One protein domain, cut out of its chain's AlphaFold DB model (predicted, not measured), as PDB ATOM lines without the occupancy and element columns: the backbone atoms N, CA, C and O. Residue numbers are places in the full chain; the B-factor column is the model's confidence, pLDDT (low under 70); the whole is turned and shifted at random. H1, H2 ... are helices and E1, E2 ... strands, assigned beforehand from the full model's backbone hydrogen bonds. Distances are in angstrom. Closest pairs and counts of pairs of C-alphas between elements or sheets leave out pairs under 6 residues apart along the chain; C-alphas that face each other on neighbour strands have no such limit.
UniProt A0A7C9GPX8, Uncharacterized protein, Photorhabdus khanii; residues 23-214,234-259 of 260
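This is residues 23 to 214 and 234 to 259 of the 260 residues of an uncharacterized protein of Photorhabdus khanii (UniProt A0A7C9GPX8). Picture a long, twisted wall of antiparallel strands, its long strands E5 to E8 bending partway along, with the hairpin E2 and E3 reaching far out at one end. Near the opposite end the helical hairpin H1 and H2 packs on the sheet, H2 crossing over E5, while residues 76 to 81 stick out. The printed part has 218 residues with two named helices and ten named strands, in the order E1 E2 E3 E4 H1 H2 E5 E6 E7 E8 E9 E10, and is mostly strand. The sheet is branched at E5 and E8. The whole is elongated, 83 by 49 by 30 A, and only just extended, close to loose, with a radius of gyration of the C-alphas of 25.8 A.

Find C-alpha 23 at (268.209, 295.890, 286.303), where E1 begins, residues 23 to 28. E2 is residues 32 to 43, E3 46 to 57 and E4 62 to 68. H1 follows at residues 69 to 76, then H2 at 80 to 102, 32.6 A long from C-alpha 80 at (258.542, 294.936, 270.807). E5, residues 109 to 134, spans 69.7 A and bends by 68 degrees at residue 112; E6, residues 137 to 162, spans 72.2 A and bends by 64 degrees at 154. E7 is residues 165 to 186, 59.5 A, and E8 189 to 211, 61.2 A. E9, residues 235 to 246, runs on into E10, residues 249 to 257, across a break of 2 residues; E10 ends at C-alpha 257 (283.387, 334.174, 300.072).

Begin with E5 to E8, a meander, each strand the antiparallel neighbour of the one before: N 121 and O 149 are 2.9 A apart, N 152 and O 175 2.9 A, N 174 and O 202 2.9 A. On one side of E5 are E4, with N 65 and O 120 at 2.8 A, and E3, with N 53 and O 131 at 3.2 A; E6 is on the other side. The edge strands are E1 beside E4, E2 beside E3, and E9 and E10 beside E8; N 26 and O 64 are 2.8 A apart, N 37 and O 52 2.9 A, N 203 and O 241 2.8 A, N 194 and O 251 2.9 A. H2 is on the sheet at a height of 5.5 A, over E5 and across the strands, at 88 degrees to E5 on the local plane; the closest C-alphas, of Gln 96 and Tyr 111, are 5.3 A apart. H1 only grazes the sheet, with residues 69 to 71. With its residues 80 to 87 alone H2 touches H1, at a shallow tilt of 22 degrees, opposite ways, closest at the C-alphas of Ile 74 and Gly 83, 5.8 A. In H1 and H2 every O i to N i+4 pair is within hydrogen-bond range.

Look at C-alphas 45 and 81, the two farthest apart, at 83.8 A. Residues 215 to 233 are not printed, and C-alphas 214 and 234 are 15.9 A apart across that cut. Of the links printed whole, none is long. The mean pLDDT of the printed part is 70.7; 96 residues are under 70, among them 23 to 63, 65 to 84 and 124 to 142.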
ATOM      1  N   LYS A  23     267.847 297.180 285.688       62.16
ATOM      2  CA  LYS A  23     268.209 295.890 286.303       62.16
ATOM      3  C   LYS A  23     268.147 295.938 287.822       62.16
ATOM      4  O   LYS A  23     267.648 295.001 288.434       62.16
ATOM      5  N   GLU A  24     268.670 297.005 288.413       67.25
ATOM      6  CA  GLU A  24     268.850 297.104 289.860       67.25
ATOM      7  C   GLU A  24     268.909 298.574 290.284       67.25
ATOM      8  O   GLU A  24     269.410 299.422 289.539       67.25
ATOM      9  N   ILE A  25     268.374 298.867 291.468       62.00
ATOM     10  CA  ILE A  25     268.505 300.163 292.133       62.00
ATOM     11  C   ILE A  25     268.944 299.871 293.563       62.00
ATOM     12  O   ILE A  25     268.175 299.290 294.328       62.00
ATOM     13  N   ASN A  26     270.151 300.302 293.914       65.25
ATOM     14  CA  ASN A  26     270.723 300.126 295.240       65.25
ATOM     15  C   ASN A  26     270.812 301.476 295.949       65.25
ATOM     16  O   ASN A  26     271.291 302.464 295.392       65.25
ATOM     17  N   LEU A  27     270.323 301.514 297.188       66.38
ATOM     18  CA  LEU A  27     270.461 302.662 298.074       66.38
ATOM     19  C   LEU A  27     271.647 302.401 299.003       66.38
ATOM     20  O   LEU A  27     271.672 301.374 299.680       66.38
ATOM     21  N   LEU A  28     272.611 303.314 299.036       65.06
ATOM     22  CA  LEU A  28     273.739 303.235 299.956       65.06
ATOM     23  C   LEU A  28     273.340 303.904 301.270       65.06
ATOM     24  O   LEU A  28     272.959 305.080 301.288       65.06
ATOM     25  N   ASP A  29     273.376 303.124 302.348       57.94
ATOM     26  CA  ASP A  29     272.974 303.579 303.676       57.94
ATOM     27  C   ASP A  29     273.989 304.589 304.241       57.94
ATOM     28  O   ASP A  29     275.197 304.448 304.020       57.94
ATOM     29  N   PRO A  30     273.521 305.599 304.997       62.12
ATOM     30  CA  PRO A  30     274.412 306.580 305.581       62.12
ATOM     31  C   PRO A  30     275.277 305.987 306.689       62.12
ATOM     32  O   PRO A  30     274.774 305.267 307.554       62.12
ATOM     33  N   SER A  31     276.558 306.360 306.727       59.59
ATOM     34  CA  SER A  31     277.424 306.085 307.880       59.59
ATOM     35  C   SER A  31     277.813 307.379 308.587       59.59
ATOM     36  O   SER A  31     278.072 308.390 307.938       59.59
ATOM     37  N   VAL A  32     277.827 307.354 309.921       52.88
ATOM     38  CA  VAL A  32     278.167 308.501 310.773       52.88
ATOM     39  C   VAL A  32     279.283 308.094 311.727       52.88
ATOM     40  O   VAL A  32     279.109 307.204 312.554       52.88
ATOM     41  N   GLU A  33     280.419 308.772 311.633       51.69
ATOM     42  CA  GLU A  33     281.560 308.656 312.531       51.69
ATOM     43  C   GLU A  33     281.794 310.016 313.207       51.69
ATOM     44  O   GLU A  33     282.040 311.035 312.559       51.69
ATOM     45  N   ILE A  34     281.714 310.033 314.537       48.72
ATOM     46  CA  ILE A  34     282.005 311.207 315.363       48.72
ATOM     47  C   ILE A  34     283.282 310.902 316.135       48.72
ATOM     48  O   ILE A  34     283.345 309.920 316.871       48.72
ATOM     49  N   SER A  35     284.295 311.749 315.984       54.53
ATOM     50  CA  SER A  35     285.547 311.634 316.732       54.53
ATOM     51  C   SER A  35     285.902 312.979 317.353       54.53
ATOM     52  O   SER A  35     285.694 314.027 316.746       54.53
ATOM     53  N   GLY A  36     286.415 312.968 318.580       35.94
ATOM     54  CA  GLY A  36     286.796 314.188 319.275       35.94
ATOM     55  C   GLY A  36     287.970 313.951 320.206       35.94
ATOM     56  O   GLY A  36     288.023 312.927 320.885       35.94
ATOM     57  N   ASN A  37     288.905 314.896 320.242       51.81
ATOM     58  CA  ASN A  37     289.971 314.922 321.232       51.81
ATOM     59  C   ASN A  37     289.994 316.271 321.964       51.81
ATOM     60  O   ASN A  37     289.561 317.308 321.454       51.81
ATOM     61  N   LYS A  38     290.459 316.221 323.210       42.31
ATOM     62  CA  LYS A  38     290.632 317.383 324.072       42.31
ATOM     63  C   LYS A  38     292.058 317.349 324.587       42.31
ATOM     64  O   LYS A  38     292.418 316.435 325.324       42.31
ATOM     65  N   GLU A  39     292.844 318.341 324.208       53.38
ATOM     66  CA  GLU A  39     294.224 318.481 324.658       53.38
ATOM     67  C   GLU A  39     294.360 319.751 325.491       53.38
ATOM     68  O   GLU A  39     293.824 320.805 325.153       53.38
ATOM     69  N   LEU A  40     295.064 319.650 326.617       41.47
ATOM     70  CA  LEU A  40     295.459 320.814 327.399       41.47
ATOM     71  C   LEU A  40     296.807 321.299 326.862       41.47
ATOM     72  O   LEU A  40     297.799 320.580 326.964       41.47
ATOM     73  N   LYS A  41     296.850 322.511 326.304       60.50
ATOM     74  CA  LYS A  41     298.080 323.149 325.822       60.50
ATOM     75  C   LYS A  41     298.343 324.435 326.584       60.50
ATOM     76  O   LYS A  41     297.425 325.169 326.936       60.50
ATOM     77  N   ILE A  42     299.612 324.720 326.840       50.38
ATOM     78  CA  ILE A  42     300.022 325.992 327.431       50.38
ATOM     79  C   ILE A  42     300.307 326.946 326.274       50.38
ATOM     80  O   ILE A  42     301.266 326.748 325.533       50.38
ATOM     81  N   ILE A  43     299.457 327.959 326.107       57.88
ATOM     82  CA  ILE A  43     299.610 329.000 325.084       57.88
ATOM     83  C   ILE A  43     299.838 330.313 325.829       57.88
ATOM     84  O   ILE A  43     299.040 330.676 326.689       57.88
ATOM     85  N   ASN A  44     300.943 331.008 325.546       56.34
ATOM     86  CA  ASN A  44     301.333 332.256 326.223       56.34
ATOM     87  C   ASN A  44     301.321 332.155 327.763       56.34
ATOM     88  O   ASN A  44     300.848 333.058 328.446       56.34
ATOM     89  N   SER A  45     301.816 331.039 328.309       51.38
ATOM     90  CA  SER A  45     301.845 330.760 329.758       51.38
ATOM     91  C   SER A  45     300.466 330.632 330.426       51.38
ATOM     92  O   SER A  45     300.382 330.589 331.652       51.38
ATOM     93  N   ILE A  46     299.390 330.512 329.637       50.53
ATOM     94  CA  ILE A  46     298.023 330.290 330.115       50.53
ATOM     95  C   ILE A  46     297.578 328.874 329.703       50.53
ATOM     96  O   ILE A  46     297.619 328.538 328.512       50.53
ATOM     97  N   PRO A  47     297.144 328.020 330.651       47.72
ATOM     98  CA  PRO A  47     296.596 326.708 330.324       47.72
ATOM     99  C   PRO A  47     295.290 326.870 329.537       47.72
ATOM    100  O   PRO A  47     294.297 327.383 330.049       47.72
ATOM    101  N   SER A  48     295.301 326.431 328.281       39.81
ATOM    102  CA  SER A  48     294.188 326.538 327.339       39.81
ATOM    103  C   SER A  48     293.796 325.152 326.834       39.81
ATOM    104  O   SER A  48     294.643 324.333 326.483       39.81
ATOM    105  N   PHE A  49     292.495 324.869 326.799       43.91
ATOM    106  CA  PHE A  49     291.987 323.622 326.232       43.91
ATOM    107  C   PHE A  49     291.774 323.785 324.732       43.91
ATOM    108  O   PHE A  49     290.969 324.618 324.313       43.91
ATOM    109  N   GLU A  50     292.463 322.966 323.945       46.78
ATOM    110  CA  GLU A  50     292.206 322.813 322.521       46.78
ATOM    111  C   GLU A  50     291.231 321.652 322.319       46.78
ATOM    112  O   GLU A  50     291.437 320.535 322.805       46.78
ATOM    113  N   TYR A  51     290.139 321.940 321.619       36.50
ATOM    114  CA  TYR A  51     289.123 320.955 321.270       36.50
ATOM    115  C   TYR A  51     289.190 320.731 319.766       36.50
ATOM    116  O   TYR A  51     288.988 321.687 319.013       36.50
ATOM    117  N   ASN A  52     289.430 319.491 319.334       43.97
ATOM    118  CA  ASN A  52     289.190 319.097 317.949       43.97
ATOM    119  C   ASN A  52     288.009 318.137 317.927       43.97
ATOM    120  O   ASN A  52     288.082 317.035 318.468       43.97
ATOM    121  N   CYS A  53     286.925 318.552 317.285       32.12
ATOM    122  CA  CYS A  53     285.809 317.676 316.959       32.12
ATOM    123  C   CYS A  53     285.805 317.465 315.448       32.12
ATOM    124  O   CYS A  53     285.856 318.439 314.698       32.12
ATOM    125  N   LYS A  54     285.763 316.207 315.011       45.38
ATOM    126  CA  LYS A  54     285.675 315.808 313.611       45.38
ATOM    127  C   LYS A  54     284.425 314.962 313.420       45.38
ATOM    128  O   LYS A  54     284.334 313.840 313.926       45.38
ATOM    129  N   LEU A  55     283.485 315.512 312.661       38.81
ATOM    130  CA  LEU A  55     282.304 314.809 312.177       38.81
ATOM    131  C   LEU A  55     282.595 314.266 310.775       38.81
ATOM    132  O   LEU A  55     283.055 315.017 309.919       38.81
ATOM    133  N   LYS A  56     282.328 312.980 310.538       50.66
ATOM    134  CA  LYS A  56     282.325 312.353 309.214       50.66
ATOM    135  C   LYS A  56     280.984 311.625 309.004       50.66
ATOM    136  O   LYS A  56     280.581 310.813 309.815       50.66
ATOM    137  N   LEU A  57     280.322 311.889 307.894       48.38
ATOM    138  CA  LEU A  57     279.089 311.315 307.341       48.38
ATOM    139  C   LEU A  57     279.265 310.677 305.918       48.38
ATOM    140  O   LEU A  57     278.969 311.343 304.930       48.38
ATOM    141  N   ALA A  58     279.770 309.443 305.735       58.06
ATOM    142  CA  ALA A  58     280.080 308.893 304.388       58.06
ATOM    143  C   ALA A  58     279.406 307.549 304.044       58.06
ATOM    144  O   ALA A  58     279.663 306.578 304.752       58.06
ATOM    145  N   PRO A  59     278.684 307.415 302.916       54.78
ATOM    146  CA  PRO A  59     278.025 308.479 302.149       54.78
ATOM    147  C   PRO A  59     276.858 309.081 302.957       54.78
ATOM    148  O   PRO A  59     276.361 308.451 303.880       54.78
ATOM    149  N   LEU A  60     276.409 310.300 302.650       56.06
ATOM    150  CA  LEU A  60     275.194 310.875 303.264       56.06
ATOM    151  C   LEU A  60     273.930 310.246 302.670       56.06
ATOM    152  O   LEU A  60     272.990 309.896 303.380       56.06
ATOM    153  N   LEU A  61     273.938 310.113 301.347       61.69
ATOM    154  CA  LEU A  61     272.985 309.383 300.529       61.69
ATOM    155  C   LEU A  61     273.746 308.928 299.286       61.69
ATOM    156  O   LEU A  61     274.453 309.732 298.671       61.69
ATOM    157  N   GLY A  62     273.599 307.663 298.913       61.22
ATOM    158  CA  GLY A  62     274.094 307.162 297.640       61.22
ATOM    159  C   GLY A  62     273.011 306.398 296.897       61.22
ATOM    160  O   GLY A  62     272.193 305.702 297.503       61.22
ATOM    161  N   LEU A  63     272.984 306.565 295.583       64.31
ATOM    162  CA  LEU A  63     272.086 305.872 294.677       64.31
ATOM    163  C   LEU A  63     272.920 305.255 293.567       64.31
ATOM    164  O   LEU A  63     273.574 305.970 292.811       64.31
ATOM    165  N   GLU A  64     272.830 303.943 293.429       71.75
ATOM    166  CA  GLU A  64     273.350 303.229 292.276       71.75
ATOM    167  C   GLU A  64     272.183 302.702 291.445       71.75
ATOM    168  O   GLU A  64     271.294 302.013 291.947       71.75
ATOM    169  N   VAL A  65     272.180 303.035 290.159       61.34
ATOM    170  CA  VAL A  65     271.212 302.547 289.182       61.34
ATOM    171  C   VAL A  65     271.961 301.764 288.121       61.34
ATOM    172  O   VAL A  65     272.835 302.295 287.434       61.34
ATOM    173  N   LYS A  66     271.573 300.505 287.945       67.31
ATOM    174  CA  LYS A  66     272.108 299.628 286.912       67.31
ATOM    175  C   LYS A  66     271.088 299.438 285.799       67.31
ATOM    176  O   LYS A  66     269.966 298.990 286.036       67.31
ATOM    177  N   LEU A  67     271.495 299.735 284.572       63.53
ATOM    178  CA  LEU A  67     270.683 299.652 283.362       63.53
ATOM    179  C   LEU A  67     271.228 298.582 282.409       63.53
ATOM    180  O   LEU A  67     272.429 298.490 282.179       63.53
ATOM    181  N   ASP A  68     270.337 297.801 281.814       67.38
ATOM    182  CA  ASP A  68     270.572 296.932 280.667       67.38
ATOM    183  C   ASP A  68     270.464 297.742 279.377       67.38
ATOM    184  O   ASP A  68     269.364 298.031 278.895       67.38
ATOM    185  N   ILE A  69     271.612 298.092 278.803       67.75
ATOM    186  CA  ILE A  69     271.663 298.952 277.620       67.75
ATOM    187  C   ILE A  69     270.964 298.319 276.419       67.75
ATOM    188  O   ILE A  69     270.362 299.035 275.624       67.75
ATOM    189  N   ILE A  70     270.966 296.991 276.293       64.38
ATOM    190  CA  ILE A  70     270.332 296.318 275.156       64.38
ATOM    191  C   ILE A  70     268.814 296.474 275.246       64.38
ATOM    192  O   ILE A  70     268.174 296.846 274.263       64.38
ATOM    193  N   ASN A  71     268.239 296.291 276.438       61.81
ATOM    194  CA  ASN A  71     266.817 296.556 276.658       61.81
ATOM    195  C   ASN A  71     266.461 298.039 276.464       61.81
ATOM    196  O   ASN A  71     265.445 298.336 275.838       61.81
ATOM    197  N   VAL A  72     267.299 298.966 276.948       59.50
ATOM    198  CA  VAL A  72     267.090 300.413 276.752       59.50
ATOM    199  C   VAL A  72     267.092 300.772 275.260       59.50
ATOM    200  O   VAL A  72     266.177 301.450 274.794       59.50
ATOM    201  N   LEU A  73     268.065 300.281 274.490       55.47
ATOM    202  CA  LEU A  73     268.160 300.535 273.051       55.47
ATOM    203  C   LEU A  73     266.976 299.943 272.286       55.47
ATOM    204  O   LEU A  73     266.401 300.619 271.439       55.47
ATOM    205  N   ILE A  74     266.568 298.712 272.598       57.41
ATOM    206  CA  ILE A  74     265.412 298.084 271.948       57.41
ATOM    207  C   ILE A  74     264.116 298.862 272.230       57.41
ATOM    208  O   ILE A  74     263.279 299.001 271.333       57.41
ATOM    209  N   ALA A  75     263.960 299.390 273.448       54.12
ATOM    210  CA  ALA A  75     262.825 300.232 273.810       54.12
ATOM    211  C   ALA A  75     262.824 301.560 273.031       54.12
ATOM    212  O   ALA A  75     261.779 301.951 272.517       54.12
ATOM    213  N   ILE A  76     263.984 302.216 272.886       49.06
ATOM    214  CA  ILE A  76     264.132 303.450 272.086       49.06
ATOM    215  C   ILE A  76     263.838 303.188 270.605       49.06
ATOM    216  O   ILE A  76     263.141 303.968 269.965       49.06
ATOM    217  N   LEU A  77     264.336 302.074 270.066       59.41
ATOM    218  CA  LEU A  77     264.129 301.676 268.672       59.41
ATOM    219  C   LEU A  77     262.703 301.175 268.392       59.41
ATOM    220  O   LEU A  77     262.381 300.877 267.243       59.41
ATOM    221  N   GLY A  78     261.851 301.061 269.417       48.44
ATOM    222  CA  GLY A  78     260.436 300.741 269.253       48.44
ATOM    223  C   GLY A  78     260.183 299.365 268.636       48.44
ATOM    224  O   GLY A  78     259.252 299.222 267.845       48.44
ATOM    225  N   SER A  79     260.988 298.348 268.979       65.19
ATOM    226  CA  SER A  79     260.841 296.983 268.443       65.19
ATOM    227  C   SER A  79     260.394 295.970 269.514       65.19
ATOM    228  O   SER A  79     261.221 295.239 270.071       65.19
ATOM    229  N   PRO A  80     259.078 295.859 269.800       61.56
ATOM    230  CA  PRO A  80     258.542 294.936 270.807       61.56
ATOM    231  C   PRO A  80     258.926 293.471 270.569       61.56
ATOM    232  O   PRO A  80     259.181 292.725 271.513       61.56
ATOM    233  N   ALA A  81     259.001 293.051 269.301       68.69
ATOM    234  CA  ALA A  81     259.374 291.687 268.937       68.69
ATOM    235  C   ALA A  81     260.849 291.384 269.248       68.69
ATOM    236  O   ALA A  81     261.160 290.291 269.725       68.69
ATOM    237  N   ALA A  82     261.753 292.342 269.012       65.50
ATOM    238  CA  ALA A  82     263.157 292.209 269.392       65.50
ATOM    239  C   ALA A  82     263.321 292.221 270.917       65.50
ATOM    240  O   ALA A  82     264.098 291.433 271.447       65.50
ATOM    241  N   GLY A  83     262.531 293.042 271.620       66.06
ATOM    242  CA  GLY A  83     262.562 293.139 273.082       66.06
ATOM    243  C   GLY A  83     262.148 291.837 273.741       66.06
ATOM    244  O   GLY A  83     262.860 291.326 274.599       66.06
ATOM    245  N   LYS A  84     261.057 291.232 273.259       69.44
ATOM    246  CA  LYS A  84     260.603 289.921 273.732       69.44
ATOM    247  C   LYS A  84     261.648 288.831 273.488       69.44
ATOM    248  O   LYS A  84     261.987 288.105 274.412       69.44
ATOM    249  N   LYS A  85     262.216 288.754 272.277       78.06
ATOM    250  CA  LYS A  85     263.261 287.766 271.948       78.06
ATOM    251  C   LYS A  85     264.512 287.931 272.811       78.06
ATOM    252  O   LYS A  85     265.062 286.939 273.276       78.06
ATOM    253  N   TRP A  86     264.956 289.170 273.022       75.06
ATOM    254  CA  TRP A  86     266.097 289.458 273.885       75.06
ATOM    255  C   TRP A  86     265.800 289.107 275.345       75.06
ATOM    256  O   TRP A  86     266.629 288.483 276.002       75.06
ATOM    257  N   HIS A  87     264.608 289.439 275.840       76.44
ATOM    258  CA  HIS A  87     264.197 289.100 277.196       76.44
ATOM    259  C   HIS A  87     264.114 287.584 277.420       76.44
ATOM    260  O   HIS A  87     264.671 287.083 278.397       76.44
ATOM    261  N   ASP A  88     263.498 286.847 276.491       79.25
ATOM    262  CA  ASP A  88     263.404 285.386 276.538       79.25
ATOM    263  C   ASP A  88     264.804 284.751 276.510       79.25
ATOM    264  O   ASP A  88     265.116 283.886 277.329       79.25
ATOM    265  N   LEU A  89     265.692 285.234 275.630       82.00
ATOM    266  CA  LEU A  89     267.088 284.796 275.578       82.00
ATOM    267  C   LEU A  89     267.818 285.086 276.894       82.00
ATOM    268  O   LEU A  89     268.520 284.218 277.414       82.00
ATOM    269  N   ARG A  90     267.643 286.285 277.463       78.88
ATOM    270  CA  ARG A  90     268.267 286.670 278.733       78.88
ATOM    271  C   ARG A  90     267.807 285.774 279.872       78.88
ATOM    272  O   ARG A  90     268.641 285.304 280.641       78.88
ATOM    273  N   LYS A  91     266.505 285.504 279.950       81.88
ATOM    274  CA  LYS A  91     265.928 284.605 280.946       81.88
ATOM    275  C   LYS A  91     266.491 283.190 280.811       81.88
ATOM    276  O   LYS A  91     266.912 282.614 281.807       81.88
ATOM    277  N   LEU A  92     266.598 282.668 279.587       83.44
ATOM    278  CA  LEU A  92     267.213 281.361 279.334       83.44
ATOM    279  C   LEU A  92     268.686 281.306 279.771       83.44
ATOM    280  O   LEU A  92     269.099 280.306 280.358       83.44
ATOM    281  N   MET A  93     269.473 282.360 279.519       82.31
ATOM    282  CA  MET A  93     270.874 282.438 279.961       82.31
ATOM    283  C   MET A  93     270.996 282.401 281.494       82.31
ATOM    284  O   MET A  93     271.803 281.636 282.026       82.31
ATOM    285  N   GLU A  94     270.176 283.179 282.210       83.31
ATOM    286  CA  GLU A  94     270.164 283.197 283.684       83.31
ATOM    287  C   GLU A  94     269.683 281.858 284.262       83.31
ATOM    288  O   GLU A  94     270.325 281.297 285.148       83.31
ATOM    289  N   GLU A  95     268.620 281.271 283.702       83.81
ATOM    290  CA  GLU A  95     268.136 279.951 284.118       83.81
ATOM    291  C   GLU A  95     269.201 278.862 283.936       83.81
ATOM    292  O   GLU A  95     269.324 277.967 284.771       83.81
ATOM    293  N   GLN A  96     269.973 278.893 282.844       82.44
ATOM    294  CA  GLN A  96     271.071 277.945 282.636       82.44
ATOM    295  C   GLN A  96     272.192 278.142 283.662       82.44
ATOM    296  O   GLN A  96     272.738 277.156 284.169       82.44
ATOM    297  N   LYS A  97     272.504 279.395 284.008       82.12
ATOM    298  CA  LYS A  97     273.477 279.734 285.051       82.12
ATOM    299  C   LYS A  97     273.032 279.233 286.426       82.12
ATOM    300  O   LYS A  97     273.832 278.619 287.133       82.12
ATOM    301  N   GLU A  98     271.767 279.421 286.795       81.25
ATOM    302  CA  GLU A  98     271.194 278.899 288.046       81.25
ATOM    303  C   GLU A  98     271.162 277.368 288.067       81.25
ATOM    304  O   GLU A  98     271.686 276.747 288.993       81.25
ATOM    305  N   LYS A  99     270.685 276.731 286.989       77.25
ATOM    306  CA  LYS A  99     270.698 275.262 286.841       77.25
ATOM    307  C   LYS A  99     272.106 274.673 286.980       77.25
ATOM    308  O   LYS A  99     272.252 273.534 287.421       77.25
ATOM    309  N   MET A 100     273.148 275.417 286.610       75.81
ATOM    310  CA  MET A 100     274.541 275.003 286.786       75.81
ATOM    311  C   MET A 100     275.010 275.097 288.251       75.81
ATOM    312  O   MET A 100     275.811 274.254 288.677       75.81
ATOM    313  N   LYS A 101     274.488 276.058 289.031       70.56
ATOM    314  CA  LYS A 101     274.724 276.175 290.482       70.56
ATOM    315  C   LYS A 101     274.035 275.049 291.262       70.56
ATOM    316  O   LYS A 101     274.697 274.400 292.067       70.56
ATOM    317  N   ASP A 102     272.773 274.754 290.945       64.25
ATOM    318  CA  ASP A 102     271.922 273.851 291.744       64.25
ATOM    319  C   ASP A 102     271.974 272.371 291.327       64.25
ATOM    320  O   ASP A 102     271.462 271.493 292.029       64.25
ATOM    321  N   ARG A 103     272.590 272.036 290.183       61.44
ATOM    322  CA  ARG A 103     272.649 270.639 289.723       61.44
ATOM    323  C   ARG A 103     273.439 269.748 290.687       61.44
ATOM    324  O   ARG A 103     274.613 269.992 290.981       61.44
ATOM    325  N   LYS A 104     272.810 268.644 291.109       56.84
ATOM    326  CA  LYS A 104     273.477 267.528 291.798       56.84
ATOM    327  C   LYS A 104     274.515 266.865 290.874       56.84
ATOM    328  O   LYS A 104     274.414 266.920 289.648       56.84
ATOM    329  N   LYS A 105     275.536 266.268 291.495       52.06
ATOM    330  CA  LYS A 105     276.692 265.599 290.868       52.06
ATOM    331  C   LYS A 105     276.256 264.633 289.748       52.06
ATOM    332  O   LYS A 105     275.323 263.866 289.949       52.06
ATOM    333  N   GLY A 106     276.963 264.646 288.611       53.81
ATOM    334  CA  GLY A 106     276.850 263.616 287.562       53.81
ATOM    335  C   GLY A 106     276.459 264.105 286.164       53.81
ATOM    336  O   GLY A 106     276.785 263.433 285.194       53.81
ATOM    337  N   ASN A 107     275.854 265.288 286.031       64.12
ATOM    338  CA  ASN A 107     275.391 265.790 284.732       64.12
ATOM    339  C   ASN A 107     276.261 266.930 284.195       64.12
ATOM    340  O   ASN A 107     276.581 267.871 284.923       64.12
ATOM    341  N   VAL A 108     276.583 266.867 282.899       73.12
ATOM    342  CA  VAL A 108     277.215 267.973 282.171       73.12
ATOM    343  C   VAL A 108     276.234 269.141 282.112       73.12
ATOM    344  O   VAL A 108     275.075 268.986 281.717       73.12
ATOM    345  N   ALA A 109     276.681 270.314 282.544       79.38
ATOM    346  CA  ALA A 109     275.912 271.549 282.478       79.38
ATOM    347  C   ALA A 109     276.818 272.675 281.988       79.38
ATOM    348  O   ALA A 109     277.960 272.784 282.430       79.38
ATOM    349  N   GLY A 110     276.298 273.510 281.099       82.56
ATOM    350  CA  GLY A 110     276.980 274.701 280.628       82.56
ATOM    351  C   GLY A 110     276.015 275.871 280.585       82.56
ATOM    352  O   GLY A 110     274.805 275.669 280.475       82.56
ATOM    353  N   TYR A 111     276.557 277.075 280.683       86.06
ATOM    354  CA  TYR A 111     275.829 278.302 280.405       86.06
ATOM    355  C   TYR A 111     276.762 279.299 279.725       86.06
ATOM    356  O   TYR A 111     277.977 279.277 279.937       86.06
ATOM    357  N   GLY A 112     276.172 280.174 278.919       85.00
ATOM    358  CA  GLY A 112     276.797 281.391 278.427       85.00
ATOM    359  C   GLY A 112     275.888 282.561 278.770       85.00
ATOM    360  O   GLY A 112     274.669 282.444 278.673       85.00
ATOM    361  N   LEU A 113     276.472 283.666 279.205       84.56
ATOM    362  CA  LEU A 113     275.758 284.862 279.609       84.56
ATOM    363  C   LEU A 113     276.487 286.075 279.050       84.56
ATOM    364  O   LEU A 113     277.645 286.324 279.367       84.56
ATOM    365  N   PHE A 114     275.789 286.846 278.228       83.12
ATOM    366  CA  PHE A 114     276.287 288.097 277.667       83.12
ATOM    367  C   PHE A 114     275.525 289.281 278.256       83.12
ATOM    368  O   PHE A 114     274.300 289.224 278.374       83.12
ATOM    369  N   TYR A 115     276.229 290.349 278.627       78.19
ATOM    370  CA  TYR A 115     275.640 291.554 279.202       78.19
ATOM    371  C   TYR A 115     276.327 292.830 278.723       78.19
ATOM    372  O   TYR A 115     277.539 292.866 278.531       78.19
ATOM    373  N   VAL A 116     275.532 293.893 278.597       73.56
ATOM    374  CA  VAL A 116     276.004 295.273 278.481       73.56
ATOM    375  C   VAL A 116     275.236 296.087 279.512       73.56
ATOM    376  O   VAL A 116     274.024 296.279 279.395       73.56
ATOM    377  N   ASP A 117     275.946 296.503 280.548       72.69
ATOM    378  CA  ASP A 117     275.411 297.194 281.707       72.69
ATOM    379  C   ASP A 117     275.952 298.621 281.755       72.69
ATOM    380  O   ASP A 117     277.158 298.836 281.640       72.69
ATOM    381  N   PHE A 118     275.067 299.588 281.967       61.06
ATOM    382  CA  PHE A 118     275.443 300.952 282.312       61.06
ATOM    383  C   PHE A 118     275.061 301.215 283.760       61.06
ATOM    384  O   PHE A 118     273.907 301.044 284.147       61.06
ATOM    385  N   ILE A 119     276.051 301.568 284.561       73.06
ATOM    386  CA  ILE A 119     275.944 301.775 285.995       73.06
ATOM    387  C   ILE A 119     276.176 303.262 286.239       73.06
ATOM    388  O   ILE A 119     277.210 303.813 285.860       73.06
ATOM    389  N   ILE A 120     275.182 303.905 286.839       64.25
ATOM    390  CA  ILE A 120     275.235 305.296 287.273       64.25
ATOM    391  C   ILE A 120     275.196 305.262 288.792       64.25
ATOM    392  O   ILE A 120     274.183 304.853 289.360       64.25
ATOM    393  N   SER A 121     276.269 305.699 289.438       73.25
ATOM    394  CA  SER A 121     276.360 305.735 290.897       73.25
ATOM    395  C   SER A 121     276.602 307.172 291.334       73.25
ATOM    396  O   SER A 121     277.635 307.755 291.027       73.25
ATOM    397  N   GLY A 122     275.623 307.777 291.998       65.44
ATOM    398  CA  GLY A 122     275.734 309.109 292.582       65.44
ATOM    399  C   GLY A 122     275.823 308.996 294.094       65.44
ATOM    400  O   GLY A 122     274.928 308.433 294.719       65.44
ATOM    401  N   GLU A 123     276.876 309.540 294.683       71.94
ATOM    402  CA  GLU A 123     277.112 309.532 296.120       71.94
ATOM    403  C   GLU A 123     277.404 310.941 296.608       71.94
ATOM    404  O   GLU A 123     278.235 311.659 296.056       71.94
ATOM    405  N   ILE A 124     276.747 311.334 297.693       62.69
ATOM    406  CA  ILE A 124     277.174 312.501 298.457       62.69
ATOM    407  C   ILE A 124     278.292 312.017 299.386       62.69
ATOM    408  O   ILE A 124     278.030 311.455 300.458       62.69
ATOM    409  N   LEU A 125     279.537 312.195 298.939       62.81
ATOM    410  CA  LEU A 125     280.748 311.935 299.707       62.81
ATOM    411  C   LEU A 125     280.929 313.042 300.746       62.81
ATOM    412  O   LEU A 125     281.641 314.016 300.587       62.81
ATOM    413  N   ASN A 126     280.236 312.862 301.850       59.47
ATOM    414  CA  ASN A 126     280.619 313.359 303.149       59.47
ATOM    415  C   ASN A 126     281.348 314.712 303.305       59.47
ATOM    416  O   ASN A 126     282.574 314.804 303.270       59.47
ATOM    417  N   GLY A 127     280.536 315.673 303.741       50.81
ATOM    418  CA  GLY A 127     280.862 316.853 304.538       50.81
ATOM    419  C   GLY A 127     281.632 316.613 305.834       50.81
ATOM    420  O   GLY A 127     281.000 316.528 306.886       50.81
ATOM    421  N   GLY A 128     282.961 316.556 305.817       46.75
ATOM    422  CA  GLY A 128     283.746 316.528 307.048       46.75
ATOM    423  C   GLY A 128     283.900 317.925 307.644       46.75
ATOM    424  O   GLY A 128     284.638 318.724 307.080       46.75
ATOM    425  N   VAL A 129     283.266 318.231 308.784       48.88
ATOM    426  CA  VAL A 129     283.495 319.500 309.506       48.88
ATOM    427  C   VAL A 129     284.411 319.249 310.697       48.88
ATOM    428  O   VAL A 129     284.107 318.454 311.589       48.88
ATOM    429  N   THR A 130     285.548 319.938 310.698       52.69
ATOM    430  CA  THR A 130     286.475 320.016 311.819       52.69
ATOM    431  C   THR A 130     286.324 321.374 312.481       52.69
ATOM    432  O   THR A 130     286.626 322.407 311.883       52.69
ATOM    433  N   VAL A 131     285.884 321.361 313.735       51.50
ATOM    434  CA  VAL A 131     285.873 322.556 314.578       51.50
ATOM    435  C   VAL A 131     287.109 322.506 315.459       51.50
ATOM    436  O   VAL A 131     287.248 321.583 316.270       51.50
ATOM    437  N   LYS A 132     287.996 323.488 315.292       55.56
ATOM    438  CA  LYS A 132     289.129 323.719 316.189       55.56
ATOM    439  C   LYS A 132     288.866 324.967 317.008       55.56
ATOM    440  O   LYS A 132     288.707 326.050 316.451       55.56
ATOM    441  N   LYS A 133     288.831 324.818 318.330       45.41
ATOM    442  CA  LYS A 133     288.748 325.950 319.258       45.41
ATOM    443  C   LYS A 133     290.058 326.073 320.022       45.41
ATOM    444  O   LYS A 133     290.418 325.139 320.736       45.41
ATOM    445  N   SER A 134     290.715 327.227 319.912       49.38
ATOM    446  CA  SER A 134     291.915 327.572 320.680       49.38
ATOM    447  C   SER A 134     291.748 328.963 321.290       49.38
ATOM    448  O   SER A 134     291.578 329.943 320.570       49.38
ATOM    449  N   ALA A 135     291.762 329.048 322.624       58.62
ATOM    450  CA  ALA A 135     291.521 330.279 323.386       58.62
ATOM    451  C   ALA A 135     290.242 331.041 322.943       58.62
ATOM    452  O   ALA A 135     289.144 330.635 323.332       58.62
ATOM    453  N   ASN A 136     290.385 332.097 322.126       54.22
ATOM    454  CA  ASN A 136     289.303 332.943 321.594       54.22
ATOM    455  C   ASN A 136     289.013 332.738 320.094       54.22
ATOM    456  O   ASN A 136     288.093 333.367 319.578       54.22
ATOM    457  N   ASP A 137     289.773 331.888 319.403       54.53
ATOM    458  CA  ASP A 137     289.632 331.658 317.965       54.53
ATOM    459  C   ASP A 137     288.904 330.331 317.696       54.53
ATOM    460  O   ASP A 137     289.186 329.297 318.320       54.53
ATOM    461  N   VAL A 138     287.925 330.377 316.792       55.22
ATOM    462  CA  VAL A 138     287.124 329.224 316.367       55.22
ATOM    463  C   VAL A 138     287.320 329.062 314.872       55.22
ATOM    464  O   VAL A 138     286.752 329.805 314.079       55.22
ATOM    465  N   LYS A 139     288.089 328.043 314.489       60.47
ATOM    466  CA  LYS A 139     288.293 327.683 313.089       60.47
ATOM    467  C   LYS A 139     287.340 326.571 312.692       60.47
ATOM    468  O   LYS A 139     287.324 325.503 313.313       60.47
ATOM    469  N   LEU A 140     286.569 326.828 311.641       54.16
ATOM    470  CA  LEU A 140     285.666 325.864 311.032       54.16
ATOM    471  C   LEU A 140     286.229 325.491 309.664       54.16
ATOM    472  O   LEU A 140     286.161 326.268 308.718       54.16
ATOM    473  N   ILE A 141     286.810 324.298 309.586       67.88
ATOM    474  CA  ILE A 141     287.315 323.736 308.335       67.88
ATOM    475  C   ILE A 141     286.330 322.660 307.917       67.88
ATOM    476  O   ILE A 141     286.090 321.718 308.671       67.88
ATOM    477  N   GLY A 142     285.730 322.818 306.747       63.69
ATOM    478  CA  GLY A 142     284.667 321.945 306.273       63.69
ATOM    479  C   GLY A 142     284.844 321.616 304.806       63.69
ATOM    480  O   GLY A 142     285.173 322.498 304.025       63.69
ATOM    481  N   GLU A 143     284.595 320.376 304.415       70.69
ATOM    482  CA  GLU A 143     284.589 319.995 303.004       70.69
ATOM    483  C   GLU A 143     283.435 319.048 302.732       70.69
ATOM    484  O   GLU A 143     283.364 318.019 303.393       70.69
ATOM    485  N   ILE A 144     282.548 319.408 301.800       71.25
ATOM    486  CA  ILE A 144     281.443 318.572 301.311       71.25
ATOM    487  C   ILE A 144     281.731 318.221 299.860       71.25
ATOM    488  O   ILE A 144     281.784 319.125 299.031       71.25
ATOM    489  N   GLU A 145     281.826 316.934 299.540       76.00
ATOM    490  CA  GLU A 145     282.027 316.446 298.178       76.00
ATOM    491  C   GLU A 145     280.783 315.689 297.681       76.00
ATOM    492  O   GLU A 145     280.086 314.987 298.414       76.00
ATOM    493  N   ASN A 146     280.471 315.835 296.401       71.81
ATOM    494  CA  ASN A 146     279.505 315.016 295.684       71.81
ATOM    495  C   ASN A 146     280.248 314.305 294.563       71.81
ATOM    496  O   ASN A 146     280.920 314.964 293.776       71.81
ATOM    497  N   LYS A 147     280.084 312.988 294.457       81.00
ATOM    498  CA  LYS A 147     280.693 312.162 293.422       81.00
ATOM    499  C   LYS A 147     279.621 311.521 292.554       81.00
ATOM    500  O   LYS A 147     278.724 310.843 293.044       81.00
ATOM    501  N   LEU A 148     279.731 311.701 291.247       73.12
ATOM    502  CA  LEU A 148     278.946 311.014 290.233       73.12
ATOM    503  C   LEU A 148     279.870 310.103 289.425       73.12
ATOM    504  O   LEU A 148     280.710 310.566 288.659       73.12
ATOM    505  N   SER A 149     279.692 308.800 289.577       80.00
ATOM    506  CA  SER A 149     280.412 307.766 288.840       80.00
ATOM    507  C   SER A 149     279.549 307.230 287.704       80.00
ATOM    508  O   SER A 149     278.375 306.903 287.890       80.00
ATOM    509  N   LEU A 150     280.139 307.124 286.518       69.31
ATOM    510  CA  LEU A 150     279.525 306.542 285.330       69.31
ATOM    511  C   LEU A 150     280.394 305.383 284.858       69.31
ATOM    512  O   LEU A 150     281.595 305.538 284.630       69.31
ATOM    513  N   LYS A 151     279.776 304.220 284.692       83.75
ATOM    514  CA  LYS A 151     280.461 302.988 284.321       83.75
ATOM    515  C   LYS A 151     279.692 302.260 283.235       83.75
ATOM    516  O   LYS A 151     278.547 301.864 283.429       83.75
ATOM    517  N   LEU A 152     280.329 302.041 282.092       74.69
ATOM    518  CA  LEU A 152     279.815 301.183 281.031       74.69
ATOM    519  C   LEU A 152     280.602 299.877 281.037       74.69
ATOM    520  O   LEU A 152     281.808 299.880 280.814       74.69
ATOM    521  N   LYS A 153     279.924 298.754 281.261       85.38
ATOM    522  CA  LYS A 153     280.527 297.423 281.324       85.38
ATOM    523  C   LYS A 153     279.873 296.500 280.308       85.38
ATOM    524  O   LYS A 153     278.689 296.198 280.413       85.38
ATOM    525  N   ALA A 154     280.654 295.987 279.370       81.06
ATOM    526  CA  ALA A 154     280.262 294.883 278.508       81.06
ATOM    527  C   ALA A 154     281.000 293.617 278.946       81.06
ATOM    528  O   ALA A 154     282.182 293.650 279.287       81.06
ATOM    529  N   GLY A 155     280.319 292.482 278.962       84.88
ATOM    530  CA  GLY A 155     280.940 291.258 279.427       84.88
ATOM    531  C   GLY A 155     280.270 289.999 278.930       84.88
ATOM    532  O   GLY A 155     279.096 289.971 278.556       84.88
ATOM    533  N   PHE A 156     281.062 288.942 278.960       86.81
ATOM    534  CA  PHE A 156     280.655 287.586 278.688       86.81
ATOM    535  C   PHE A 156     281.133 286.686 279.825       86.81
ATOM    536  O   PHE A 156     282.282 286.754 280.256       86.81
ATOM    537  N   GLU A 157     280.242 285.842 280.316       87.25
ATOM    538  CA  GLU A 157     280.511 284.840 281.335       87.25
ATOM    539  C   GLU A 157     280.081 283.487 280.775       87.25
ATOM    540  O   GLU A 157     278.944 283.319 280.338       87.25
ATOM    541  N   ALA A 158     280.983 282.518 280.778       87.25
ATOM    542  CA  ALA A 158     280.685 281.143 280.427       87.25
ATOM    543  C   ALA A 158     281.128 280.227 281.552       87.25
ATOM    544  O   ALA A 158     282.242 280.327 282.060       87.25
ATOM    545  N   GLY A 159     280.267 279.291 281.920       85.25
ATOM    546  CA  GLY A 159     280.610 278.267 282.889       85.25
ATOM    547  C   GLY A 159     280.325 276.890 282.341       85.25
ATOM    548  O   GLY A 159     279.318 276.668 281.672       85.25
ATOM    549  N   VAL A 160     281.190 275.943 282.691       84.88
ATOM    550  CA  VAL A 160     280.978 274.522 282.435       84.88
ATOM    551  C   VAL A 160     281.186 273.726 283.716       84.88
ATOM    552  O   VAL A 160     282.109 273.972 284.491       84.88
ATOM    553  N   ARG A 161     280.303 272.763 283.964       79.50
ATOM    554  CA  ARG A 161     280.457 271.768 285.019       79.50
ATOM    555  C   ARG A 161     280.485 270.391 284.386       79.50
ATOM    556  O   ARG A 161     279.531 269.996 283.717       79.50
ATOM    557  N   ILE A 162     281.565 269.662 284.637       77.69
ATOM    558  CA  ILE A 162     281.740 268.277 284.201       77.69
ATOM    559  C   ILE A 162     282.056 267.462 285.447       77.69
ATOM    560  O   ILE A 162     283.103 267.635 286.068       77.69
ATOM    561  N   LEU A 163     281.132 266.578 285.833       78.25
ATOM    562  CA  LEU A 163     281.253 265.732 287.025       78.25
ATOM    563  C   LEU A 163     281.510 266.557 288.308       78.25
ATOM    564  O   LEU A 163     280.589 267.188 288.836       78.25
ATOM    565  N   CYS A 164     282.745 266.534 288.815       75.31
ATOM    566  CA  CYS A 164     283.186 267.226 290.031       75.31
ATOM    567  C   CYS A 164     283.933 268.535 289.743       75.31
ATOM    568  O   CYS A 164     284.277 269.242 290.683       75.31
ATOM    569  N   ILE A 165     284.215 268.848 288.478       78.00
ATOM    570  CA  ILE A 165     285.009 270.013 288.086       78.00
ATOM    571  C   ILE A 165     284.063 271.116 287.622       78.00
ATOM    572  O   ILE A 165     283.168 270.879 286.805       78.00
ATOM    573  N   LYS A 166     284.273 272.326 288.139       82.25
ATOM    574  CA  LYS A 166     283.585 273.543 287.718       82.25
ATOM    575  C   LYS A 166     284.612 274.495 287.118       82.25
ATOM    576  O   LYS A 166     285.547 274.897 287.796       82.25
ATOM    577  N   GLY A 167     284.430 274.837 285.851       84.06
ATOM    578  CA  GLY A 167     285.179 275.884 285.170       84.06
ATOM    579  C   GLY A 167     284.292 277.102 284.941       84.06
ATOM    580  O   GLY A 167     283.112 276.958 284.611       84.06
ATOM    581  N   MET A 168     284.857 278.292 285.100       86.38
ATOM    582  CA  MET A 168     284.210 279.557 284.774       86.38
ATOM    583  C   MET A 168     285.211 280.469 284.071       86.38
ATOM    584  O   MET A 168     286.325 280.658 284.550       86.38
ATOM    585  N   LEU A 169     284.802 281.006 282.931       88.00
ATOM    586  CA  LEU A 169     285.498 282.027 282.169       88.00
ATOM    587  C   LEU A 169     284.647 283.292 282.216       88.00
ATOM    588  O   LEU A 169     283.489 283.275 281.804       88.00
ATOM    589  N   THR A 170     285.242 284.387 282.652       87.88
ATOM    590  CA  THR A 170     284.624 285.708 282.652       87.88
ATOM    591  C   THR A 170     285.524 286.634 281.855       87.88
ATOM    592  O   THR A 170     286.686 286.798 282.196       87.88
ATOM    593  N   ALA A 171     285.008 287.236 280.791       87.38
ATOM    594  CA  ALA A 171     285.699 288.261 280.022       87.38
ATOM    595  C   ALA A 171     284.871 289.541 280.080       87.38
ATOM    596  O   ALA A 171     283.696 289.544 279.713       87.38
ATOM    597  N   THR A 172     285.456 290.628 280.564       88.62
ATOM    598  CA  THR A 172     284.766 291.910 280.703       88.62
ATOM    599  C   THR A 172     285.627 293.031 280.171       88.62
ATOM    600  O   THR A 172     286.835 293.043 280.365       88.62
ATOM    601  N   GLY A 173     284.993 293.968 279.488       86.00
ATOM    602  CA  GLY A 173     285.593 295.221 279.078       86.00
ATOM    603  C   GLY A 173     284.675 296.361 279.475       86.00
ATOM    604  O   GLY A 173     283.459 296.188 279.595       86.00
ATOM    605  N   GLY A 174     285.234 297.534 279.697       88.56
ATOM    606  CA  GLY A 174     284.411 298.669 280.053       88.56
ATOM    607  C   GLY A 174     285.157 299.976 280.057       88.56
ATOM    608  O   GLY A 174     286.359 300.032 279.806       88.56
ATOM    609  N   VAL A 175     284.394 301.019 280.337       80.31
ATOM    610  CA  VAL A 175     284.882 302.373 280.542       80.31
ATOM    611  C   VAL A 175     284.304 302.876 281.851       80.31
ATOM    612  O   VAL A 175     283.089 302.837 282.048       80.31
ATOM    613  N   ASP A 176     285.185 303.357 282.716       87.62
ATOM    614  CA  ASP A 176     284.864 303.942 284.008       87.62
ATOM    615  C   ASP A 176     285.308 305.405 284.019       87.62
ATOM    616  O   ASP A 176     286.418 305.740 283.595       87.62
ATOM    617  N   THR A 177     284.448 306.277 284.527       84.62
ATOM    618  CA  THR A 177     284.777 307.672 284.818       84.62
ATOM    619  C   THR A 177     284.040 308.099 286.075       84.62
ATOM    620  O   THR A 177     282.932 307.637 286.353       84.62
ATOM    621  N   ALA A 178     284.633 309.012 286.831       86.31
ATOM    622  CA  ALA A 178     283.958 309.640 287.952       86.31
ATOM    623  C   ALA A 178     284.203 311.140 287.943       86.31
ATOM    624  O   ALA A 178     285.279 311.603 287.567       86.31
ATOM    625  N   LEU A 179     283.172 311.870 288.339       81.06
ATOM    626  CA  LEU A 179     283.147 313.309 288.468       81.06
ATOM    627  C   LEU A 179     282.906 313.653 289.927       81.06
ATOM    628  O   LEU A 179     281.962 313.134 290.518       81.06
ATOM    629  N   SER A 180     283.709 314.544 290.478       85.25
ATOM    630  CA  SER A 180     283.564 315.040 291.834       85.25
ATOM    631  C   SER A 180     283.379 316.551 291.815       85.25
ATOM    632  O   SER A 180     284.029 317.280 291.068       85.25
ATOM    633  N   THR A 181     282.452 317.041 292.625       80.25
ATOM    634  CA  THR A 181     282.208 318.473 292.816       80.25
ATOM    635  C   THR A 181     282.090 318.710 294.306       80.25
ATOM    636  O   THR A 181     281.277 318.039 294.951       80.25
ATOM    637  N   GLY A 182     282.825 319.664 294.854       78.50
ATOM    638  CA  GLY A 182     282.794 319.897 296.287       78.50
ATOM    639  C   GLY A 182     282.865 321.358 296.681       78.50
ATOM    640  O   GLY A 182     283.288 322.227 295.919       78.50
ATOM    641  N   LEU A 183     282.406 321.619 297.898       74.88
ATOM    642  CA  LEU A 183     282.543 322.889 298.589       74.88
ATOM    643  C   LEU A 183     283.599 322.729 299.674       74.88
ATOM    644  O   LEU A 183     283.510 321.812 300.488       74.88
ATOM    645  N   LYS A 184     284.558 323.649 299.708       82.38
ATOM    646  CA  LYS A 184     285.649 323.690 300.676       82.38
ATOM    647  C   LYS A 184     285.602 325.001 301.450       82.38
ATOM    648  O   LYS A 184     285.614 326.073 300.861       82.38
ATOM    649  N   CYS A 185     285.550 324.905 302.767       77.56
ATOM    650  CA  CYS A 185     285.614 326.008 303.713       77.56
ATOM    651  C   CYS A 185     286.945 325.907 304.460       77.56
ATOM    652  O   CYS A 185     287.160 324.947 305.206       77.56
ATOM    653  N   ASP A 186     287.839 326.867 304.246       80.62
ATOM    654  CA  ASP A 186     289.120 326.972 304.947       80.62
ATOM    655  C   ASP A 186     289.458 328.430 305.291       80.62
ATOM    656  O   ASP A 186     288.625 329.320 305.140       80.62
ATOM    657  N   ASP A 187     290.674 328.676 305.786       78.50
ATOM    658  CA  ASP A 187     291.138 330.013 306.188       78.50
ATOM    659  C   ASP A 187     291.085 331.046 305.036       78.50
ATOM    660  O   ASP A 187     291.103 332.248 305.292       78.50
ATOM    661  N   SER A 188     291.024 330.601 303.776       78.75
ATOM    662  CA  SER A 188     290.922 331.470 302.594       78.75
ATOM    663  C   SER A 188     289.474 331.810 302.237       78.75
ATOM    664  O   SER A 188     289.255 332.648 301.362       78.75
ATOM    665  N   GLY A 189     288.499 331.155 302.876       79.69
ATOM    666  CA  GLY A 189     287.088 331.364 302.606       79.69
ATOM    667  C   GLY A 189     286.294 330.109 302.256       79.69
ATOM    668  O   GLY A 189     286.738 328.977 302.454       79.69
ATOM    669  N   LEU A 190     285.108 330.324 301.684       80.12
ATOM    670  CA  LEU A 190     284.305 329.267 301.065       80.12
ATOM    671  C   LEU A 190     284.566 329.249 299.557       80.12
ATOM    672  O   LEU A 190     284.339 330.244 298.862       80.12
ATOM    673  N   GLY A 191     285.038 328.113 299.056       81.38
ATOM    674  CA  GLY A 191     285.317 327.878 297.648       81.38
ATOM    675  C   GLY A 191     284.656 326.619 297.107       81.38
ATOM    676  O   GLY A 191     284.268 325.723 297.853       81.38
ATOM    677  N   ILE A 192     284.514 326.570 295.786       82.44
ATOM    678  CA  ILE A 192     284.017 325.406 295.046       82.44
ATOM    679  C   ILE A 192     285.160 324.796 294.243       82.44
ATOM    680  O   ILE A 192     285.956 325.524 293.647       82.44
ATOM    681  N   TYR A 193     285.243 323.473 294.217       85.75
ATOM    682  CA  TYR A 193     286.168 322.745 293.360       85.75
ATOM    683  C   TYR A 193     285.428 321.688 292.547       85.75
ATOM    684  O   TYR A 193     284.336 321.228 292.894       85.75
ATOM    685  N   PHE A 194     286.047 321.320 291.439       84.38
ATOM    686  CA  PHE A 194     285.566 320.327 290.504       84.38
ATOM    687  C   PHE A 194     286.730 319.434 290.109       84.38
ATOM    688  O   PHE A 194     287.803 319.931 289.791       84.38
ATOM    689  N   SER A 195     286.535 318.126 290.089       87.69
ATOM    690  CA  SER A 195     287.551 317.189 289.630       87.69
ATOM    691  C   SER A 195     286.923 316.038 288.862       87.69
ATOM    692  O   SER A 195     285.737 315.734 288.995       87.69
ATOM    693  N   HIS A 196     287.719 315.387 288.024       86.12
ATOM    694  CA  HIS A 196     287.338 314.122 287.414       86.12
ATOM    695  C   HIS A 196     288.474 313.112 287.545       86.12
ATOM    696  O   HIS A 196     289.649 313.444 287.415       86.12
ATOM    697  N   GLU A 197     288.140 311.842 287.762       86.75
ATOM    698  CA  GLU A 197     289.126 310.769 287.974       86.75
ATOM    699  C   GLU A 197     289.784 310.258 286.675       86.75
ATOM    700  O   GLU A 197     290.456 309.216 286.678       86.75
ATOM    701  N   GLY A 198     289.595 310.991 285.576       84.31
ATOM    702  CA  GLY A 198     289.957 310.572 284.227       84.31
ATOM    703  C   GLY A 198     288.975 309.556 283.637       84.31
ATOM    704  O   GLY A 198     288.086 309.042 284.318       84.31
ATOM    705  N   ILE A 199     289.145 309.261 282.349       85.62
ATOM    706  CA  ILE A 199     288.383 308.219 281.651       85.62
ATOM    707  C   ILE A 199     289.293 307.006 281.512       85.62
ATOM    708  O   ILE A 199     290.318 307.070 280.832       85.62
ATOM    709  N   LYS A 200     288.916 305.893 282.141       90.44
ATOM    710  CA  LYS A 200     289.690 304.647 282.148       90.44
ATOM    711  C   LYS A 200     288.943 303.585 281.365       90.44
ATOM    712  O   LYS A 200     287.842 303.204 281.748       90.44
ATOM    713  N   ALA A 201     289.546 303.075 280.299       88.25
ATOM    714  CA  ALA A 201     289.113 301.817 279.712       88.25
ATOM    715  C   ALA A 201     289.794 300.661 280.439       88.25
ATOM    716  O   ALA A 201     290.971 300.744 280.781       88.25
ATOM    717  N   TYR A 202     289.070 299.574 280.660       90.50
ATOM    718  CA  TYR A 202     289.627 298.370 281.258       90.50
ATOM    719  C   TYR A 202     289.181 297.134 280.494       90.50
ATOM    720  O   TYR A 202     288.108 297.094 279.885       90.50
ATOM    721  N   PHE A 203     290.014 296.107 280.558       88.81
ATOM    722  CA  PHE A 203     289.727 294.770 280.083       88.81
ATOM    723  C   PHE A 203     290.227 293.759 281.111       88.81
ATOM    724  O   PHE A 203     291.354 293.843 281.591       88.81
ATOM    725  N   GLU A 204     289.381 292.799 281.451       90.12
ATOM    726  CA  GLU A 204     289.628 291.812 282.491       90.12
ATOM    727  C   GLU A 204     289.145 290.441 282.024       90.12
ATOM    728  O   GLU A 204     287.977 290.271 281.667       90.12
ATOM    729  N   VAL A 205     290.041 289.456 282.045       87.94
ATOM    730  CA  VAL A 205     289.730 288.048 281.795       87.94
ATOM    731  C   VAL A 205     290.086 287.244 283.026       87.94
ATOM    732  O   VAL A 205     291.245 287.175 283.431       87.94
ATOM    733  N   GLU A 206     289.082 286.595 283.589       89.88
ATOM    734  CA  GLU A 206     289.199 285.725 284.740       89.88
ATOM    735  C   GLU A 206     288.846 284.291 284.343       89.88
ATOM    736  O   GLU A 206     287.791 284.024 283.766       89.88
ATOM    737  N   VAL A 207     289.723 283.349 284.684       85.38
ATOM    738  CA  VAL A 207     289.465 281.912 284.584       85.38
ATOM    739  C   VAL A 207     289.532 281.321 285.981       85.38
ATOM    740  O   VAL A 207     290.584 281.368 286.616       85.38
ATOM    741  N   LYS A 208     288.424 280.741 286.441       86.50
ATOM    742  CA  LYS A 208     288.322 280.010 287.707       86.50
ATOM    743  C   LYS A 208     288.097 278.531 287.441       86.50
ATOM    744  O   LYS A 208     287.231 278.165 286.642       86.50
ATOM    745  N   VAL A 209     288.852 277.685 288.134       84.06
ATOM    746  CA  VAL A 209     288.641 276.236 288.149       84.06
ATOM    747  C   VAL A 209     288.558 275.756 289.590       84.06
ATOM    748  O   VAL A 209     289.493 275.951 290.365       84.06
ATOM    749  N   ASP A 210     287.447 275.098 289.909       82.06
ATOM    750  CA  ASP A 210     287.126 274.577 291.234       82.06
ATOM    751  C   ASP A 210     286.797 273.084 291.185       82.06
ATOM    752  O   ASP A 210     286.214 272.574 290.220       82.06
ATOM    753  N   TYR A 211     287.110 272.389 292.279       76.81
ATOM    754  CA  TYR A 211     286.712 271.004 292.502       76.81
ATOM    755  C   TYR A 211     285.626 270.927 293.580       76.81
ATOM    756  O   TYR A 211     285.838 271.313 294.727       76.81
ATOM    757  N   VAL A 212     284.455 270.400 293.229       66.50
ATOM    758  CA  VAL A 212     283.305 270.280 294.132       66.50
ATOM    759  C   VAL A 212     283.334 268.907 294.810       66.50
ATOM    760  O   VAL A 212     283.034 267.886 294.182       66.50
ATOM    761  N   LYS A 213     283.682 268.867 296.102       53.69
ATOM    762  CA  LYS A 213     283.629 267.663 296.949       53.69
ATOM    763  C   LYS A 213     282.456 267.804 297.927       53.69
ATOM    764  O   LYS A 213     282.407 268.775 298.669       53.69
ATOM    765  N   ASN A 214     281.522 266.851 297.939       47.34
ATOM    766  CA  ASN A 214     280.520 266.780 299.006       47.34
ATOM    767  C   ASN A 214     281.175 266.120 300.223       47.34
ATOM    768  O   ASN A 214     281.614 264.973 300.120       47.34
ATOM    769  N   THR A 234     291.355 276.882 294.683       55.47
ATOM    770  CA  THR A 234     290.808 277.582 293.527       55.47
ATOM    771  C   THR A 234     291.985 278.075 292.684       55.47
ATOM    772  O   THR A 234     292.760 278.921 293.132       55.47
ATOM    773  N   ASN A 235     292.164 277.532 291.480       60.75
ATOM    774  CA  ASN A 235     293.144 278.083 290.545       60.75
ATOM    775  C   ASN A 235     292.460 279.196 289.757       60.75
ATOM    776  O   ASN A 235     291.708 278.932 288.816       60.75
ATOM    777  N   THR A 236     292.723 280.436 290.168       76.31
ATOM    778  CA  THR A 236     292.255 281.641 289.482       76.31
ATOM    779  C   THR A 236     293.399 282.221 288.666       76.31
ATOM    780  O   THR A 236     294.447 282.561 289.215       76.31
ATOM    781  N   LYS A 237     293.212 282.352 287.353       77.56
ATOM    782  CA  LYS A 237     294.082 283.176 286.509       77.56
ATOM    783  C   LYS A 237     293.329 284.435 286.127       77.56
ATOM    784  O   LYS A 237     292.242 284.344 285.564       77.56
ATOM    785  N   LEU A 238     293.928 285.579 286.428       83.25
ATOM    786  CA  LEU A 238     293.385 286.890 286.123       83.25
ATOM    787  C   LEU A 238     294.361 287.631 285.212       83.25
ATOM    788  O   LEU A 238     295.533 287.779 285.549       83.25
ATOM    789  N   ILE A 239     293.872 288.086 284.065       83.44
ATOM    790  CA  ILE A 239     294.573 289.018 283.184       83.44
ATOM    791  C   ILE A 239     293.777 290.312 283.212       83.44
ATOM    792  O   ILE A 239     292.591 290.303 282.891       83.44
ATOM    793  N   LYS A 240     294.428 291.414 283.578       88.75
ATOM    794  CA  LYS A 240     293.824 292.744 283.588       88.75
ATOM    795  C   LYS A 240     294.703 293.713 282.811       88.75
ATOM    796  O   LYS A 240     295.921 293.702 282.976       88.75
ATOM    797  N   ALA A 241     294.082 294.534 281.981       86.38
ATOM    798  CA  ALA A 241     294.714 295.642 281.290       86.38
ATOM    799  C   ALA A 241     293.843 296.883 281.475       86.38
ATOM    800  O   ALA A 241     292.657 296.854 281.155       86.38
ATOM    801  N   ASP A 242     294.445 297.962 281.964       87.56
ATOM    802  CA  ASP A 242     293.790 299.257 282.118       87.56
ATOM    803  C   ASP A 242     294.496 300.261 281.196       87.56
ATOM    804  O   ASP A 242     295.725 300.283 281.110       87.56
ATOM    805  N   VAL A 243     293.722 301.086 280.494       87.94
ATOM    806  CA  VAL A 243     294.206 302.136 279.592       87.94
ATOM    807  C   VAL A 243     293.561 303.452 280.006       87.94
ATOM    808  O   VAL A 243     292.337 303.592 279.987       87.94
ATOM    809  N   MET A 244     294.388 304.429 280.375       87.81
ATOM    810  CA  MET A 244     293.930 305.796 280.613       87.81
ATOM    811  C   MET A 244     293.678 306.467 279.259       87.81
ATOM    812  O   MET A 244     294.593 306.583 278.449       87.81
ATOM    813  N   ILE A 245     292.436 306.866 278.997       85.44
ATOM    814  CA  ILE A 245     292.045 307.602 277.784       85.44
ATOM    815  C   ILE A 245     292.177 309.106 278.022       85.44
ATOM    816  O   ILE A 245     292.600 309.844 277.138       85.44
ATOM    817  N   CYS A 246     291.797 309.550 279.216       87.81
ATOM    818  CA  CYS A 246     291.900 310.934 279.650       87.81
ATOM    819  C   CYS A 246     292.443 310.940 281.075       87.81
ATOM    820  O   CYS A 246     291.921 310.203 281.916       87.81
ATOM    821  N   ASP A 247     293.478 311.739 281.322       89.06
ATOM    822  CA  ASP A 247     294.062 311.885 282.649       89.06
ATOM    823  C   ASP A 247     293.067 312.520 283.618       89.06
ATOM    824  O   ASP A 247     292.097 313.165 283.229       89.06
ATOM    825  N   LYS A 248     293.294 312.294 284.909       91.31
ATOM    826  CA  LYS A 248     292.562 313.018 285.946       91.31
ATOM    827  C   LYS A 248     292.924 314.502 285.891       91.31
ATOM    828  O   LYS A 248     294.093 314.832 285.698       91.31
ATOM    829  N   ASP A 249     291.946 315.359 286.137       87.31
ATOM    830  CA  ASP A 249     292.158 316.799 286.263       87.31
ATOM    831  C   ASP A 249     291.332 317.359 287.423       87.31
ATOM    832  O   ASP A 249     290.317 316.780 287.835       87.31
ATOM    833  N   GLU A 250     291.792 318.478 287.963       87.19
ATOM    834  CA  GLU A 250     291.186 319.173 289.090       87.19
ATOM    835  C   GLU A 250     291.208 320.682 288.847       87.19
ATOM    836  O   GLU A 250     292.210 321.266 288.442       87.19
ATOM    837  N   PHE A 251     290.077 321.322 289.117       83.75
ATOM    838  CA  PHE A 251     289.853 322.738 288.902       83.75
ATOM    839  C   PHE A 251     289.309 323.392 290.176       83.75
ATOM    840  O   PHE A 251     288.262 322.998 290.696       83.75
ATOM    841  N   GLY A 252     289.996 324.430 290.661       76.56
ATOM    842  CA  GLY A 252     289.665 325.142 291.900       76.56
ATOM    843  C   GLY A 252     290.667 324.878 293.040       76.56
ATOM    844  O   GLY A 252     291.765 324.393 292.777       76.56
ATOM    845  N   PRO A 253     290.332 325.220 294.300       75.81
ATOM    846  CA  PRO A 253     289.087 325.853 294.728       75.81
ATOM    847  C   PRO A 253     288.986 327.313 294.266       75.81
ATOM    848  O   PRO A 253     289.890 328.121 294.467       75.81
ATOM    849  N   LEU A 254     287.856 327.659 293.656       83.25
ATOM    850  CA  LEU A 254     287.483 329.040 293.365       83.25
ATOM    851  C   LEU A 254     286.743 329.598 294.580       83.25
ATOM    852  O   LEU A 254     285.594 329.229 294.822       83.25
ATOM    853  N   TYR A 255     287.411 330.452 295.354       82.94
ATOM    854  CA  TYR A 255     286.828 331.098 296.531       82.94
ATOM    855  C   TYR A 255     285.873 332.214 296.119       82.94
ATOM    856  O   TYR A 255     286.231 333.100 295.344       82.94
ATOM    857  N   PHE A 256     284.650 332.162 296.642       81.62
ATOM    858  CA  PHE A 256     283.594 333.138 296.358       81.62
ATOM    859  C   PHE A 256     283.093 333.860 297.617       81.62
ATOM    860  O   PHE A 256     282.332 334.818 297.505       81.62
ATOM    861  N   ILE A 257     283.543 333.444 298.806       77.62
ATOM    862  CA  ILE A 257     283.387 334.174 300.072       77.62
ATOM    863  C   ILE A 257     284.764 334.255 300.719       77.62
ATOM    864  O   ILE A 257     285.364 333.205 300.908       77.62
ATOM    865  N   ASP A 258     285.235 335.453 301.071       72.69
ATOM    866  CA  ASP A 258     286.426 335.653 301.913       72.69
ATOM    867  C   ASP A 258     285.990 335.638 303.391       72.69
ATOM    868  O   ASP A 258     284.952 336.207 303.732       72.69
ATOM    869  N   LEU A 259     286.740 334.946 304.252       61.78
ATOM    870  CA  LEU A 259     286.474 334.861 305.697       61.78
ATOM    871  C   LEU A 259     287.364 335.812 306.523       61.78
ATOM    872  O   LEU A 259     287.383 335.702 307.750       61.78
TER     873      LEU A 259